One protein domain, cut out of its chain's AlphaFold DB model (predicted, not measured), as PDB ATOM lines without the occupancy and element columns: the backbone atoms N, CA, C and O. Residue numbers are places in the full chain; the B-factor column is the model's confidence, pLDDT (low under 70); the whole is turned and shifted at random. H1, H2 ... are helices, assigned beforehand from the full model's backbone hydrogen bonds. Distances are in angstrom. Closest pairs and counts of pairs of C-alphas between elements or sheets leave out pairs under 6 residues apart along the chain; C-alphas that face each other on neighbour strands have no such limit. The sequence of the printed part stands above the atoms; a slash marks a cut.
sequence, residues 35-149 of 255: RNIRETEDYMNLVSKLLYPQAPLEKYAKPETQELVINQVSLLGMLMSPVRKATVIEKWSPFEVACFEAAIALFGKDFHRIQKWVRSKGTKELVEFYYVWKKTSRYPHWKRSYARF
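This is residues 35 to 149 of the 255 residues of the protein "Hypothetical protein" of Heterosigma akashiwo (UniProt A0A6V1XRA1). A loose head of four helices, H4 to H7, stands at one end, and an open loop of chain reaches far out from it through H2, the turn at residues 62 to 67, and back through H3. Between head and loop the longest helix, H1, lies crosswise, touching no helix, and its residues 35 to 42 stick out. The printed part has 115 residues with seven named helices, H1 to H7 in chain order, and no named strand; the class is all helix. It is loose, with a radius of gyration of the C-alphas of 19.1 A and spans of 63 by 32 by 28 A.

H1, residues 35 to 51, is 24.3 A long and begins at C-alpha 35 (168.236, 149.846, 102.943). H2 is residues 57 to 60 and H3 residues 72 to 79. H4, residues 94 to 107, is 19.9 A long and begins at C-alpha 94 (170.632, 135.225, 93.204). H5 is residues 111 to 115; H6, residues 123 to 133, is 14.8 A long. H7, residues 138 to 149, is 16.4 A long and ends at C-alpha 149 (156.036, 137.120, 71.859).

H1 is apart from H2, and only just apart from H3, with closest C-alphas 8.2 A apart. H1 and H4 are apart. H4 touches H5, the closest C-alphas being those of Ala 103 and Ile 114, 5.5 A. H5 touches H6, closest at C-alphas Phe 111 and Thr 123, 5.9 A. H4 and H6 are near each other. H7 is close to but not clearly touching H4, C-alphas Ala 105 and Tyr 146 being closest at 6.6 A, at a shallow tilt of 31 degrees, the same way. Every O i to N i+4 pair is within hydrogen-bond range in H1, H4, H5 and H7, against 2 of 4 in H3 and 6 of 7 in H6; H2 is too short for such a pair.

The C-alphas farthest apart are those of Glu 64 and Phe 149, 63.6 A. The printed part has no cut. The links H2 to H3 and H3 to H4 are long. The pLDDT is under 70 at residues 53 to 74.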
ATOM      1  N   ARG A  35     168.544 150.630 104.140       88.75
ATOM      2  CA  ARG A  35     168.236 149.846 102.943       88.75
ATOM      3  C   ARG A  35     169.194 148.661 102.800       88.75
ATOM      4  O   ARG A  35     168.721 147.546 102.607       88.75
ATOM      5  N   ASN A  36     170.504 148.882 102.945       90.50
ATOM      6  CA  ASN A  36     171.503 147.806 102.903       90.50
ATOM      7  C   ASN A  36     171.248 146.754 103.992       90.50
ATOM      8  O   ASN A  36     171.378 145.559 103.730       90.50
ATOM      9  N   ILE A  37     170.864 147.189 105.196       89.25
ATOM     10  CA  ILE A  37     170.552 146.285 106.312       89.25
ATOM     11  C   ILE A  37     169.361 145.398 105.950       89.25
ATOM     12  O   ILE A  37     169.475 144.178 106.007       89.25
ATOM     13  N   ARG A  38     168.256 145.991 105.490       90.75
ATOM     14  CA  ARG A  38     167.052 145.238 105.116       90.75
ATOM     15  C   ARG A  38     167.308 144.245 103.982       90.75
ATOM     16  O   ARG A  38     166.887 143.097 104.065       90.75
ATOM     17  N   GLU A  39     168.027 144.664 102.941       88.81
ATOM     18  CA  GLU A  39     168.408 143.773 101.835       88.81
ATOM     19  C   GLU A  39     169.257 142.590 102.331       88.81
ATOM     20  O   GLU A  39     169.066 141.450 101.901       88.81
ATOM     21  N   THR A  40     170.157 142.847 103.284       90.50
ATOM     22  CA  THR A  40     170.979 141.809 103.919       90.50
ATOM     23  C   THR A  40     170.124 140.847 104.742       90.50
ATOM     24  O   THR A  40     170.292 139.634 104.632       90.50
ATOM     25  N   GLU A  41     169.181 141.354 105.536       89.50
ATOM     26  CA  GLU A  41     168.260 140.532 106.328       89.50
ATOM     27  C   GLU A  41     167.399 139.625 105.443       89.50
ATOM     28  O   GLU A  41     167.289 138.426 105.706       89.50
ATOM     29  N   ASP A  42     166.833 140.163 104.361       92.12
ATOM     30  CA  ASP A  42     166.027 139.396 103.408       92.12
ATOM     31  C   ASP A  42     166.843 138.258 102.773       92.12
ATOM     32  O   ASP A  42     166.371 137.117 102.677       92.12
ATOM     33  N   TYR A  43     168.099 138.535 102.410       91.06
ATOM     34  CA  TYR A  43     169.016 137.524 101.892       91.06
ATOM     35  C   TYR A  43     169.343 136.447 102.935       91.06
ATOM     36  O   TYR A  43     169.227 135.252 102.651       91.06
ATOM     37  N   MET A  44     169.690 136.843 104.160       88.88
ATOM     38  CA  MET A  44     170.016 135.908 105.242       88.88
ATOM     39  C   MET A  44     168.818 135.025 105.607       88.88
ATOM     40  O   MET A  44     168.977 133.822 105.835       88.88
ATOM     41  N   ASN A  45     167.605 135.580 105.585       88.81
ATOM     42  CA  ASN A  45     166.365 134.834 105.787       88.81
ATOM     43  C   ASN A  45     166.106 133.823 104.664       88.81
ATOM     44  O   ASN A  45     165.689 132.692 104.932       88.81
ATOM     45  N   LEU A  46     166.362 134.198 103.407       89.00
ATOM     46  CA  LEU A  46     166.249 133.295 102.261       89.00
ATOM     47  C   LEU A  46     167.235 132.128 102.371       89.00
ATOM     48  O   LEU A  46     166.828 130.969 102.268       89.00
ATOM     49  N   VAL A  47     168.514 132.426 102.616       87.31
ATOM     50  CA  VAL A  47     169.569 131.416 102.798       87.31
ATOM     51  C   VAL A  47     169.223 130.495 103.960       87.31
ATOM     52  O   VAL A  47     169.351 129.278 103.840       87.31
ATOM     53  N   SER A  48     168.700 131.054 105.051       85.06
ATOM     54  CA  SER A  48     168.306 130.274 106.219       85.06
ATOM     55  C   SER A  48     167.186 129.285 105.914       85.06
ATOM     56  O   SER A  48     167.262 128.126 106.310       85.06
ATOM     57  N   LYS A  49     166.167 129.702 105.156       84.50
ATOM     58  CA  LYS A  49     165.087 128.810 104.702       84.50
ATOM     59  C   LYS A  49     165.578 127.737 103.730       84.50
ATOM     60  O   LYS A  49     165.000 126.655 103.689       84.50
ATOM     61  N   LEU A  50     166.604 128.045 102.938       83.56
ATOM     62  CA  LEU A  50     167.137 127.151 101.913       83.56
ATOM     63  C   LEU A  50     168.106 126.103 102.479       83.56
ATOM     64  O   LEU A  50     168.074 124.951 102.052       83.56
ATOM     65  N   LEU A  51     168.981 126.500 103.407       82.00
ATOM     66  CA  LEU A  51     170.089 125.673 103.897       82.00
ATOM     67  C   LEU A  51     169.825 125.039 105.263       82.00
ATOM     68  O   LEU A  51     170.422 124.003 105.566       82.00
ATOM     69  N   TYR A  52     168.950 125.627 106.083       73.12
ATOM     70  CA  TYR A  52     168.641 125.105 107.409       73.12
ATOM     71  C   TYR A  52     167.282 124.404 107.400       73.12
ATOM     72  O   TYR A  52     166.267 125.023 107.066       73.12
ATOM     73  N   PRO A  53     167.218 123.115 107.776       64.12
ATOM     74  CA  PRO A  53     165.937 122.457 107.959       64.12
ATOM     75  C   PRO A  53     165.177 123.174 109.080       64.12
ATOM     76  O   PRO A  53     165.654 123.240 110.209       64.12
ATOM     77  N   GLN A  54     163.973 123.668 108.783       51.56
ATOM     78  CA  GLN A  54     163.007 124.203 109.758       51.56
ATOM     79  C   GLN A  54     162.412 123.074 110.625       51.56
ATOM     80  O   GLN A  54     161.208 123.004 110.860       51.56
ATOM     81  N   ALA A  55     163.231 122.102 111.026       50.16
ATOM     82  CA  ALA A  55     162.831 121.088 111.979       50.16
ATOM     83  C   ALA A  55     162.991 121.689 113.380       50.16
ATOM     84  O   ALA A  55     164.067 122.212 113.683       50.16
ATOM     85  N   PRO A  56     161.976 121.584 114.255       49.38
ATOM     86  CA  PRO A  56     162.167 121.867 115.665       49.38
ATOM     87  C   PRO A  56     163.328 121.006 116.166       49.38
ATOM     88  O   PRO A  56     163.274 119.772 116.120       49.38
ATOM     89  N   LEU A  57     164.393 121.659 116.635       49.88
ATOM     90  CA  LEU A  57     165.521 121.018 117.322       49.88
ATOM     91  C   LEU A  57     165.067 120.208 118.554       49.88
ATOM     92  O   LEU A  57     165.844 119.432 119.096       49.88
ATOM     93  N   GLU A  58     163.796 120.324 118.946       50.19
ATOM     94  CA  GLU A  58     163.111 119.577 120.003       50.19
ATOM     95  C   GLU A  58     163.289 118.058 119.905       50.19
ATOM     96  O   GLU A  58     163.426 117.398 120.926       50.19
ATOM     97  N   LYS A  59     163.375 117.477 118.699       46.50
ATOM     98  CA  LYS A  59     163.568 116.018 118.547       46.50
ATOM     99  C   LYS A  59     164.965 115.541 118.970       46.50
ATOM    100  O   LYS A  59     165.167 114.345 119.169       46.50
ATOM    101  N   TYR A  60     165.916 116.467 119.089       45.94
ATOM    102  CA  TYR A  60     167.290 116.231 119.536       45.94
ATOM    103  C   TYR A  60     167.596 116.916 120.878       45.94
ATOM    104  O   TYR A  60     168.693 116.746 121.411       45.94
ATOM    105  N   ALA A  61     166.641 117.662 121.441       45.25
ATOM    106  CA  ALA A  61     166.750 118.261 122.759       45.25
ATOM    107  C   ALA A  61     166.420 117.200 123.818       45.25
ATOM    108  O   ALA A  61     165.278 116.760 123.952       45.25
ATOM    109  N   LYS A  62     167.423 116.761 124.583       46.97
ATOM    110  CA  LYS A  62     167.157 116.032 125.829       46.97
ATOM    111  C   LYS A  62     166.533 117.019 126.830       46.97
ATOM    112  O   LYS A  62     167.084 118.104 126.991       46.97
ATOM    113  N   PRO A  63     165.433 116.668 127.518       49.69
ATOM    114  CA  PRO A  63     164.679 117.611 128.350       49.69
ATOM    115  C   PRO A  63     165.377 118.034 129.657       49.69
ATOM    116  O   PRO A  63     164.885 118.930 130.329       49.69
ATOM    117  N   GLU A  64     166.495 117.411 130.043       51.41
ATOM    118  CA  GLU A  64     167.092 117.597 131.379       51.41
ATOM    119  C   GLU A  64     168.255 118.599 131.427       51.41
ATOM    120  O   GLU A  64     168.647 119.069 132.489       51.41
ATOM    121  N   THR A  65     168.778 119.010 130.280       49.38
ATOM    122  CA  THR A  65     169.793 120.058 130.209       49.38
ATOM    123  C   THR A  65     169.292 121.095 129.235       49.38
ATOM    124  O   THR A  65     169.376 120.908 128.023       49.38
ATOM    125  N   GLN A  66     168.789 122.208 129.767       49.09
ATOM    126  CA  GLN A  66     168.456 123.428 129.026       49.09
ATOM    127  C   GLN A  66     169.721 124.129 128.489       49.09
ATOM    128  O   GLN A  66     169.809 125.347 128.393       49.09
ATOM    129  N   GLU A  67     170.723 123.338 128.135       45.44
ATOM    130  CA  GLU A  67     171.854 123.735 127.342       45.44
ATOM    131  C   GLU A  67     171.418 123.476 125.901       45.44
ATOM    132  O   GLU A  67     171.613 122.402 125.329       45.44
ATOM    133  N   LEU A  68     170.765 124.474 125.305       47.69
ATOM    134  CA  LEU A  68     170.715 124.605 123.854       47.69
ATOM    135  C   LEU A  68     172.142 124.896 123.384       47.69
ATOM    136  O   LEU A  68     172.458 125.979 122.894       47.69
ATOM    137  N   VAL A  69     173.016 123.901 123.524       47.19
ATOM    138  CA  VAL A  69     174.193 123.760 122.696       47.19
ATOM    139  C   VAL A  69     173.617 123.500 121.315       47.19
ATOM    140  O   VAL A  69     173.471 122.369 120.851       47.19
ATOM    141  N   ILE A  70     173.231 124.585 120.643       51.12
ATOM    142  CA  ILE A  70     173.413 124.694 119.208       51.12
ATOM    143  C   ILE A  70     174.830 124.180 119.022       51.12
ATOM    144  O   ILE A  70     175.792 124.856 119.377       51.12
ATOM    145  N   ASN A  71     174.954 122.920 118.620       49.16
ATOM    146  CA  ASN A  71     176.230 122.303 118.351       49.16
ATOM    147  C   ASN A  71     176.810 123.123 117.199       49.16
ATOM    148  O   ASN A  71     176.529 122.836 116.038       49.16
ATOM    149  N   GLN A  72     177.566 124.180 117.504       49.31
ATOM    150  CA  GLN A  72     178.222 125.032 116.510       49.31
ATOM    151  C   GLN A  72     179.152 124.183 115.624       49.31
ATOM    152  O   GLN A  72     179.386 124.496 114.462       49.31
ATOM    153  N   VAL A  73     179.564 123.025 116.145       51.66
ATOM    154  CA  VAL A  73     180.326 121.969 115.473       51.66
ATOM    155  C   VAL A  73     179.462 121.083 114.542       51.66
ATOM    156  O   VAL A  73     179.991 120.475 113.618       51.66
ATOM    157  N   SER A  74     178.132 121.030 114.702       68.25
ATOM    158  CA  SER A  74     177.230 120.153 113.926       68.25
ATOM    159  C   SER A  74     176.721 120.785 112.626       68.25
ATOM    160  O   SER A  74     176.767 120.144 111.581       68.25
ATOM    161  N   LEU A  75     176.287 122.052 112.631       71.31
ATOM    162  CA  LEU A  75     175.727 122.684 111.424       71.31
ATOM    163  C   LEU A  75     176.788 122.960 110.356       71.31
ATOM    164  O   LEU A  75     176.605 122.624 109.184       71.31
ATOM    165  N   LEU A  76     177.917 123.526 110.782       79.19
ATOM    166  CA  LEU A  76     179.062 123.728 109.906       79.19
ATOM    167  C   LEU A  76     179.580 122.379 109.388       79.19
ATOM    168  O   LEU A  76     179.839 122.246 108.197       79.19
ATOM    169  N   GLY A  77     179.627 121.352 110.246       78.62
ATOM    170  CA  GLY A  77     179.990 119.986 109.861       78.62
ATOM    171  C   GLY A  77     179.032 119.358 108.843       78.62
ATOM    172  O   GLY A  77     179.481 118.700 107.906       78.62
ATOM    173  N   MET A  78     177.723 119.600 108.964       78.25
ATOM    174  CA  MET A  78     176.737 119.162 107.971       78.25
ATOM    175  C   MET A  78     176.944 119.857 106.622       78.25
ATOM    176  O   MET A  78     176.954 119.182 105.595       78.25
ATOM    177  N   LEU A  79     177.131 121.183 106.610       82.44
ATOM    178  CA  LEU A  79     177.298 121.967 105.380       82.44
ATOM    179  C   LEU A  79     178.647 121.729 104.689       82.44
ATOM    180  O   LEU A  79     178.697 121.666 103.462       82.44
ATOM    181  N   MET A  80     179.722 121.571 105.462       83.06
ATOM    182  CA  MET A  80     181.083 121.349 104.958       83.06
ATOM    183  C   MET A  80     181.429 119.868 104.755       83.06
ATOM    184  O   MET A  80     182.551 119.551 104.363       83.06
ATOM    185  N   SER A  81     180.496 118.948 105.021       84.56
ATOM    186  CA  SER A  81     180.730 117.511 104.856       84.56
ATOM    187  C   SER A  81     181.188 117.181 103.424       84.56
ATOM    188  O   SER A  81     180.456 117.489 102.482       84.56
ATOM    189  N   PRO A  82     182.323 116.475 103.225       86.81
ATOM    190  CA  PRO A  82     182.792 116.068 101.892       86.81
ATOM    191  C   PRO A  82     181.801 115.181 101.123       86.81
ATOM    192  O   PRO A  82     181.894 115.040  99.907       86.81
ATOM    193  N   VAL A  83     180.857 114.556 101.835       85.88
ATOM    194  CA  VAL A  83     179.821 113.682 101.265       85.88
ATOM    195  C   VAL A  83     178.611 114.487 100.778       85.88
ATOM    196  O   VAL A  83     177.826 114.004  99.954       85.88
ATOM    197  N   ARG A  84     178.444 115.725 101.256       85.50
ATOM    198  CA  ARG A  84     177.333 116.586 100.862       85.50
ATOM    199  C   ARG A  84     177.513 117.027  99.413       85.50
ATOM    200  O   ARG A  84     178.489 117.675  99.049       85.50
ATOM    201  N   LYS A  85     176.525 116.716  98.576       85.62
ATOM    202  CA  LYS A  85     176.450 117.232  97.207       85.62
ATOM    203  C   LYS A  85     175.667 118.536  97.223       85.62
ATOM    204  O   LYS A  85     174.489 118.523  97.573       85.62
ATOM    205  N   ALA A  86     176.312 119.632  96.833       86.06
ATOM    206  CA  ALA A  86     175.629 120.907  96.658       86.06
ATOM    207  C   ALA A  86     174.505 120.759  95.625       86.06
ATOM    208  O   ALA A  86     174.726 120.236  94.523       86.06
ATOM    209  N   THR A  87     173.300 121.194  95.993       90.00
ATOM    210  CA  THR A  87     172.149 121.185  95.086       90.00
ATOM    211  C   THR A  87     172.375 122.140  93.911       90.00
ATOM    212  O   THR A  87     173.267 122.988  93.937       90.00
ATOM    213  N   VAL A  88     171.568 122.012  92.853       91.06
ATOM    214  CA  VAL A  88     171.671 122.906  91.688       91.06
ATOM    215  C   VAL A  88     171.522 124.364  92.122       91.06
ATOM    216  O   VAL A  88     172.334 125.187  91.726       91.06
ATOM    217  N   ILE A  89     170.556 124.678  92.988       90.31
ATOM    218  CA  ILE A  89     170.301 126.055  93.432       90.31
ATOM    219  C   ILE A  89     171.445 126.637  94.273       90.31
ATOM    220  O   ILE A  89     171.718 127.823  94.179       90.31
ATOM    221  N   GLU A  90     172.174 125.819  95.033       89.50
ATOM    222  CA  GLU A  90     173.318 126.284  95.831       89.50
ATOM    223  C   GLU A  90     174.519 126.716  94.999       89.50
ATOM    224  O   GLU A  90     175.325 127.530  95.442       89.50
ATOM    225  N   LYS A  91     174.660 126.168  93.792       92.31
ATOM    226  CA  LYS A  91     175.732 126.556  92.867       92.31
ATOM    227  C   LYS A  91     175.443 127.895  92.184       92.31
ATOM    228  O   LYS A  91     176.297 128.391  91.448       92.31
ATOM    229  N   TRP A  92     174.239 128.438  92.366       94.06
ATOM    230  CA  TRP A  92     173.742 129.623  91.687       94.06
ATOM    231  C   TRP A  92     173.552 130.774  92.671       94.06
ATOM    232  O   TRP A  92     172.859 130.662  93.678       94.06
ATOM    233  N   SER A  93     174.145 131.914  92.347       93.88
ATOM    234  CA  SER A  93     173.895 133.165  93.052       93.88
ATOM    235  C   SER A  93     172.528 133.750  92.663       93.88
ATOM    236  O   SER A  93     172.057 133.530  91.542       93.88
ATOM    237  N   PRO A  94     171.891 134.554  93.537       92.25
ATOM    238  CA  PRO A  94     170.632 135.225  93.204       92.25
ATOM    239  C   PRO A  94     170.729 136.083  91.938       92.25
ATOM    240  O   PRO A  94     169.791 136.128  91.147       92.25
ATOM    241  N   PHE A  95     171.883 136.723  91.730       93.75
ATOM    242  CA  PHE A  95     172.154 137.515  90.536       93.75
ATOM    243  C   PHE A  95     172.160 136.651  89.268       93.75
ATOM    244  O   PHE A  95     171.474 136.981  88.306       93.75
ATOM    245  N   GLU A  96     172.852 135.507  89.272       96.12
ATOM    246  CA  GLU A  96     172.855 134.582  88.128       96.12
ATOM    247  C   GLU A  96     171.453 134.040  87.822       96.12
ATOM    248  O   GLU A  96     171.087 133.918  86.652       96.12
ATOM    249  N   VAL A  97     170.655 133.747  88.857       95.31
ATOM    250  CA  VAL A  97     169.256 133.327  88.690       95.31
ATOM    251  C   VAL A  97     168.442 134.430  88.011       95.31
ATOM    252  O   VAL A  97     167.734 134.148  87.047       95.31
ATOM    253  N   ALA A  98     168.581 135.682  88.454       95.12
ATOM    254  CA  ALA A  98     167.899 136.820  87.839       95.12
ATOM    255  C   ALA A  98     168.332 137.035  86.376       95.12
ATOM    256  O   ALA A  98     167.486 137.218  85.500       95.12
ATOM    257  N   CYS A  99     169.635 136.939  86.084       96.56
ATOM    258  CA  CYS A  99     170.152 137.009  84.717       96.56
ATOM    259  C   CYS A  99     169.587 135.892  83.832       96.56
ATOM    260  O   CYS A  99     169.206 136.153  82.692       96.56
ATOM    261  N   PHE A 100     169.499 134.661  84.344       97.00
ATOM    262  CA  PHE A 100     168.891 133.549  83.615       97.00
ATOM    263  C   PHE A 100     167.409 133.799  83.328       97.00
ATOM    264  O   PHE A 100     166.977 133.581  82.198       97.00
ATOM    265  N   GLU A 101     166.635 134.281  84.304       95.94
ATOM    266  CA  GLU A 101     165.203 134.562  84.123       95.94
ATOM    267  C   GLU A 101     164.947 135.664  83.090       95.94
ATOM    268  O   GLU A 101     164.063 135.526  82.241       95.94
ATOM    269  N   ALA A 102     165.756 136.723  83.100       95.25
ATOM    270  CA  ALA A 102     165.693 137.753  82.071       95.25
ATOM    271  C   ALA A 102     166.094 137.197  80.691       95.25
ATOM    272  O   ALA A 102     165.412 137.426  79.691       95.25
ATOM    273  N   ALA A 103     167.174 136.418  80.623       95.75
ATOM    274  CA  ALA A 103     167.701 135.904  79.364       95.75
ATOM    275  C   ALA A 103     166.796 134.834  78.721       95.75
ATOM    276  O   ALA A 103     166.595 134.872  77.508       95.75
ATOM    277  N   ILE A 104     166.204 133.917  79.498       94.94
ATOM    278  CA  ILE A 104     165.253 132.911  78.983       94.94
ATOM    279  C   ILE A 104     163.960 133.574  78.477       94.94
ATOM    280  O   ILE A 104     163.323 133.067  77.553       94.94
ATOM    281  N   ALA A 105     163.563 134.719  79.041       92.75
ATOM    282  CA  ALA A 105     162.428 135.497  78.546       92.75
ATOM    283  C   ALA A 105     162.710 136.137  77.175       92.75
ATOM    284  O   ALA A 105     161.818 136.171  76.333       92.75
ATOM    285  N   LEU A 106     163.945 136.592  76.935       92.56
ATOM    286  CA  LEU A 106     164.343 137.244  75.682       92.56
ATOM    287  C   LEU A 106     164.708 136.255  74.568       92.56
ATOM    288  O   LEU A 106     164.299 136.426  73.423       92.56
ATOM    289  N   PHE A 107     165.496 135.228  74.884       93.75
ATOM    290  CA  PHE A 107     166.108 134.342  73.884       93.75
ATOM    291  C   PHE A 107     165.458 132.957  73.812       93.75
ATOM    292  O   PHE A 107     165.854 132.128  72.995       93.75
ATOM    293  N   GLY A 108     164.455 132.683  74.650       93.19
ATOM    294  CA  GLY A 108     163.819 131.372  74.706       93.19
ATOM    295  C   GLY A 108     164.789 130.292  75.173       93.19
ATOM    296  O   GLY A 108     165.573 130.509  76.087       93.19
ATOM    297  N   LYS A 109     164.757 129.115  74.541       94.50
ATOM    298  CA  LYS A 109     165.616 127.970  74.896       94.50
ATOM    299  C   LYS A 109     167.003 128.002  74.222       94.50
ATOM    300  O   LYS A 109     167.683 126.978  74.190       94.50
ATOM    301  N   ASP A 110     167.443 129.138  73.675       95.44
ATOM    302  CA  ASP A 110     168.802 129.279  73.132       95.44
ATOM    303  C   ASP A 110     169.832 129.447  74.265       95.44
ATOM    304  O   ASP A 110     170.241 130.550  74.641       95.44
ATOM    305  N   PHE A 111     170.261 128.316  74.827       96.50
ATOM    306  CA  PHE A 111     171.191 128.289  75.957       96.50
ATOM    307  C   PHE A 111     172.587 128.829  75.623       96.50
ATOM    308  O   PHE A 111     173.262 129.337  76.517       96.50
ATOM    309  N   HIS A 112     173.020 128.784  74.359       96.50
ATOM    310  CA  HIS A 112     174.308 129.360  73.956       96.50
ATOM    311  C   HIS A 112     174.263 130.887  74.011       96.50
ATOM    312  O   HIS A 112     175.230 131.533  74.418       96.50
ATOM    313  N   ARG A 113     173.123 131.482  73.649       95.69
ATOM    314  CA  ARG A 113     172.920 132.927  73.770       95.69
ATOM    315  C   ARG A 113     172.756 133.365  75.222       95.69
ATOM    316  O   ARG A 113     173.316 134.390  75.602       95.69
ATOM    317  N   ILE A 114     172.071 132.569  76.045       96.56
ATOM    318  CA  ILE A 114     171.914 132.827  77.488       96.56
ATOM    319  C   ILE A 114     173.260 132.776  78.222       96.56
ATOM    320  O   ILE A 114     173.521 133.613  79.085       96.56
ATOM    321  N   GLN A 115     174.154 131.860  77.845       96.88
ATOM    322  CA  GLN A 115     175.482 131.718  78.455       96.88
ATOM    323  C   GLN A 115     176.344 132.986  78.356       96.88
ATOM    324  O   GLN A 115     177.186 133.232  79.218       96.88
ATOM    325  N   LYS A 116     176.089 133.854  77.369       96.12
ATOM    326  CA  LYS A 116     176.771 135.153  77.248       96.12
ATOM    327  C   LYS A 116     176.434 136.117  78.394       96.12
ATOM    328  O   LYS A 116     177.256 136.977  78.710       96.12
ATOM    329  N   TRP A 117     175.262 135.957  79.011       95.19
ATOM    330  CA  TRP A 117     174.776 136.768  80.133       95.19
ATOM    331  C   TRP A 117     175.133 136.155  81.488       95.19
ATOM    332  O   TRP A 117     175.449 136.876  82.427       95.19
ATOM    333  N   VAL A 118     175.156 134.825  81.575       94.94
ATOM    334  CA  VAL A 118     175.562 134.082  82.777       94.94
ATOM    335  C   VAL A 118     176.965 133.505  82.562       94.94
ATOM    336  O   VAL A 118     177.154 132.297  82.454       94.94
ATOM    337  N   ARG A 119     177.969 134.388  82.449       90.81
ATOM    338  CA  ARG A 119     179.336 134.028  82.004       90.81
ATOM    339  C   ARG A 119     180.047 133.018  82.915       90.81
ATOM    340  O   ARG A 119     180.946 132.317  82.467       90.81
ATOM    341  N   SER A 120     179.648 132.959  84.180       93.94
ATOM    342  CA  SER A 120     180.152 132.053  85.215       93.94
ATOM    343  C   SER A 120     179.610 130.622  85.118       93.94
ATOM    344  O   SER A 120     180.084 129.758  85.853       93.94
ATOM    345  N   LYS A 121     178.624 130.359  84.248       95.44
ATOM    346  CA  LYS A 121     177.987 129.047  84.082       95.44
ATOM    347  C   LYS A 121     178.128 128.552  82.647       95.44
ATOM    348  O   LYS A 121     177.935 129.299  81.689       95.44
ATOM    349  N   GLY A 122     178.447 127.272  82.485       96.81
ATOM    350  CA  GLY A 122     178.485 126.623  81.176       96.81
ATOM    351  C   GLY A 122     177.090 126.244  80.675       96.81
ATOM    352  O   GLY A 122     176.163 126.052  81.459       96.81
ATOM    353  N   THR A 123     176.943 126.026  79.365       96.69
ATOM    354  CA  THR A 123     175.663 125.634  78.740       96.69
ATOM    355  C   THR A 123     175.022 124.417  79.416       96.69
ATOM    356  O   THR A 123     173.815 124.388  79.631       96.69
ATOM    357  N   LYS A 124     175.826 123.423  79.813       96.88
ATOM    358  CA  LYS A 124     175.343 122.233  80.530       96.88
ATOM    359  C   LYS A 124     174.689 122.583  81.871       96.88
ATOM    360  O   LYS A 124     173.653 122.017  82.202       96.88
ATOM    361  N   GLU A 125     175.276 123.509  82.623       96.56
ATOM    362  CA  GLU A 125     174.749 123.950  83.920       96.56
ATOM    363  C   GLU A 125     173.472 124.777  83.747       96.56
ATOM    364  O   GLU A 125     172.552 124.654  84.553       96.56
ATOM    365  N   LEU A 126     173.371 125.563  82.666       96.88
ATOM    366  CA  LEU A 126     172.132 126.263  82.304       96.88
ATOM    367  C   LEU A 126     170.998 125.283  82.004       96.88
ATOM    368  O   LEU A 126     169.870 125.493  82.441       96.88
ATOM    369  N   VAL A 127     171.292 124.204  81.275       96.81
ATOM    370  CA  VAL A 127     170.314 123.153  80.965       96.81
ATOM    371  C   VAL A 127     169.901 122.407  82.237       96.81
ATOM    372  O   VAL A 127     168.711 122.193  82.459       96.81
ATOM    373  N   GLU A 128     170.854 122.057  83.103       96.06
ATOM    374  CA  GLU A 128     170.569 121.451  84.412       96.06
ATOM    375  C   GLU A 128     169.649 122.349  85.253       96.06
ATOM    376  O   GLU A 128     168.627 121.888  85.769       96.06
ATOM    377  N   PHE A 129     169.955 123.648  85.325       97.06
ATOM    378  CA  PHE A 129     169.129 124.628  86.025       97.06
ATOM    379  C   PHE A 129     167.748 124.795  85.387       97.06
ATOM    380  O   PHE A 129     166.751 124.827  86.105       97.06
ATOM    381  N   TYR A 130     167.655 124.813  84.055       96.69
ATOM    382  CA  TYR A 130     166.388 124.914  83.330       96.69
ATOM    383  C   TYR A 130     165.404 123.807  83.722       96.69
ATOM    384  O   TYR A 130     164.219 124.082  83.916       96.69
ATOM    385  N   TYR A 131     165.870 122.568  83.892       96.00
ATOM    386  CA  TYR A 131     164.993 121.463  84.290       96.00
ATOM    387  C   TYR A 131     164.451 121.595  85.716       96.00
ATOM    388  O   TYR A 131     163.341 121.131  85.992       96.00
ATOM    389  N   VAL A 132     165.194 122.242  86.614       94.56
ATOM    390  CA  VAL A 132     164.703 122.597  87.953       94.56
ATOM    391  C   VAL A 132     163.740 123.780  87.857       94.56
ATOM    392  O   VAL A 132     162.621 123.718  88.362       94.56
ATOM    393  N   TRP A 133     164.136 124.832  87.143       95.56
ATOM    394  CA  TRP A 133     163.364 126.059  86.972       95.56
ATOM    395  C   TRP A 133     162.003 125.814  86.311       95.56
ATOM    396  O   TRP A 133     160.997 126.369  86.760       95.56
ATOM    397  N   LYS A 134     161.921 124.921  85.314       94.12
ATOM    398  CA  LYS A 134     160.656 124.630  84.620       94.12
ATOM    399  C   LYS A 134     159.596 123.964  85.507       94.12
ATOM    400  O   LYS A 134     158.430 123.932  85.130       94.12
ATOM    401  N   LYS A 135     159.990 123.425  86.668       94.19
ATOM    402  CA  LYS A 135     159.071 122.862  87.672       94.19
ATOM    403  C   LYS A 135     158.497 123.919  88.619       94.19
ATOM    404  O   LYS A 135     157.628 123.606  89.425       94.19
ATOM    405  N   THR A 136     158.984 125.156  88.556       93.50
ATOM    406  CA  THR A 136     158.479 126.254  89.385       93.50
ATOM    407  C   THR A 136     157.191 126.841  88.803       93.50
ATOM    408  O   THR A 136     156.907 126.722  87.609       93.50
ATOM    409  N   SER A 137     156.434 127.565  89.629       90.88
ATOM    410  CA  SER A 137     155.228 128.296  89.208       90.88
ATOM    411  C   SER A 137     155.486 129.382  88.151       90.88
ATOM    412  O   SER A 137     154.545 129.870  87.526       90.88
ATOM    413  N   ARG A 138     156.753 129.745  87.910       89.06
ATOM    414  CA  ARG A 138     157.161 130.756  86.922       89.06
ATOM    415  C   ARG A 138     157.063 130.242  85.489       89.06
ATOM    416  O   ARG A 138     156.768 131.017  84.583       89.06
ATOM    417  N   TYR A 139     157.251 128.940  85.272       91.69
ATOM    418  CA  TYR A 139     157.293 128.359  83.930       91.69
ATOM    419  C   TYR A 139     155.980 128.497  83.146       91.69
ATOM    420  O   TYR A 139     156.042 128.937  81.998       91.69
ATOM    421  N   PRO A 140     154.788 128.225  83.717       91.12
ATOM    422  CA  PRO A 140     153.527 128.483  83.022       91.12
ATOM    423  C   PRO A 140     153.339 129.953  82.631       91.12
ATOM    424  O   PRO A 140     152.816 130.241  81.556       91.12
ATOM    425  N   HIS A 141     153.769 130.891  83.484       89.50
ATOM    426  CA  HIS A 141     153.712 132.319  83.171       89.50
ATOM    427  C   HIS A 141     154.654 132.667  82.016       89.50
ATOM    428  O   HIS A 141     154.207 133.253  81.033       89.50
ATOM    429  N   TRP A 142     155.913 132.233  82.087       91.50
ATOM    430  CA  TRP A 142     156.871 132.408  80.997       91.50
ATOM    431  C   TRP A 142     156.373 131.781  79.692       91.50
ATOM    432  O   TRP A 142     156.409 132.452  78.672       91.50
ATOM    433  N   LYS A 143     155.834 130.552  79.712       90.06
ATOM    434  CA  LYS A 143     155.323 129.866  78.509       90.06
ATOM    435  C   LYS A 143     154.212 130.690  77.852       90.06
ATOM    436  O   LYS A 143     154.242 130.874  76.643       90.06
ATOM    437  N   ARG A 144     153.276 131.244  78.636       89.88
ATOM    438  CA  ARG A 144     152.216 132.135  78.122       89.88
ATOM    439  C   ARG A 144     152.778 133.431  77.546       89.88
ATOM    440  O   ARG A 144     152.394 133.814  76.448       89.88
ATOM    441  N   SER A 145     153.666 134.106  78.269       88.38
ATOM    442  CA  SER A 145     154.251 135.373  77.822       88.38
ATOM    443  C   SER A 145     155.105 135.170  76.571       88.38
ATOM    444  O   SER A 145     154.902 135.845  75.570       88.38
ATOM    445  N   TYR A 146     155.990 134.175  76.581       85.88
ATOM    446  CA  TYR A 146     156.849 133.832  75.455       85.88
ATOM    447  C   TYR A 146     156.043 133.351  74.250       85.88
ATOM    448  O   TYR A 146     156.343 133.766  73.145       85.88
ATOM    449  N   ALA A 147     154.972 132.570  74.430       84.56
ATOM    450  CA  ALA A 147     154.076 132.217  73.328       84.56
ATOM    451  C   ALA A 147     153.386 133.446  72.719       84.56
ATOM    452  O   ALA A 147     153.138 133.460  71.527       84.56
ATOM    453  N   ARG A 148     153.114 134.509  73.484       81.88
ATOM    454  CA  ARG A 148     152.591 135.763  72.907       81.88
ATOM    455  C   ARG A 148     153.655 136.531  72.123       81.88
ATOM    456  O   ARG A 148     153.320 137.161  71.130       81.88
ATOM    457  N   PHE A 149     154.918 136.462  72.546       75.50
ATOM    458  CA  PHE A 149     156.036 137.120  71.859       75.50
ATOM    459  C   PHE A 149     156.571 136.326  70.651       75.50
ATOM    460  O   PHE A 149     156.942 136.919  69.646       75.50
TER     461      PHE A 149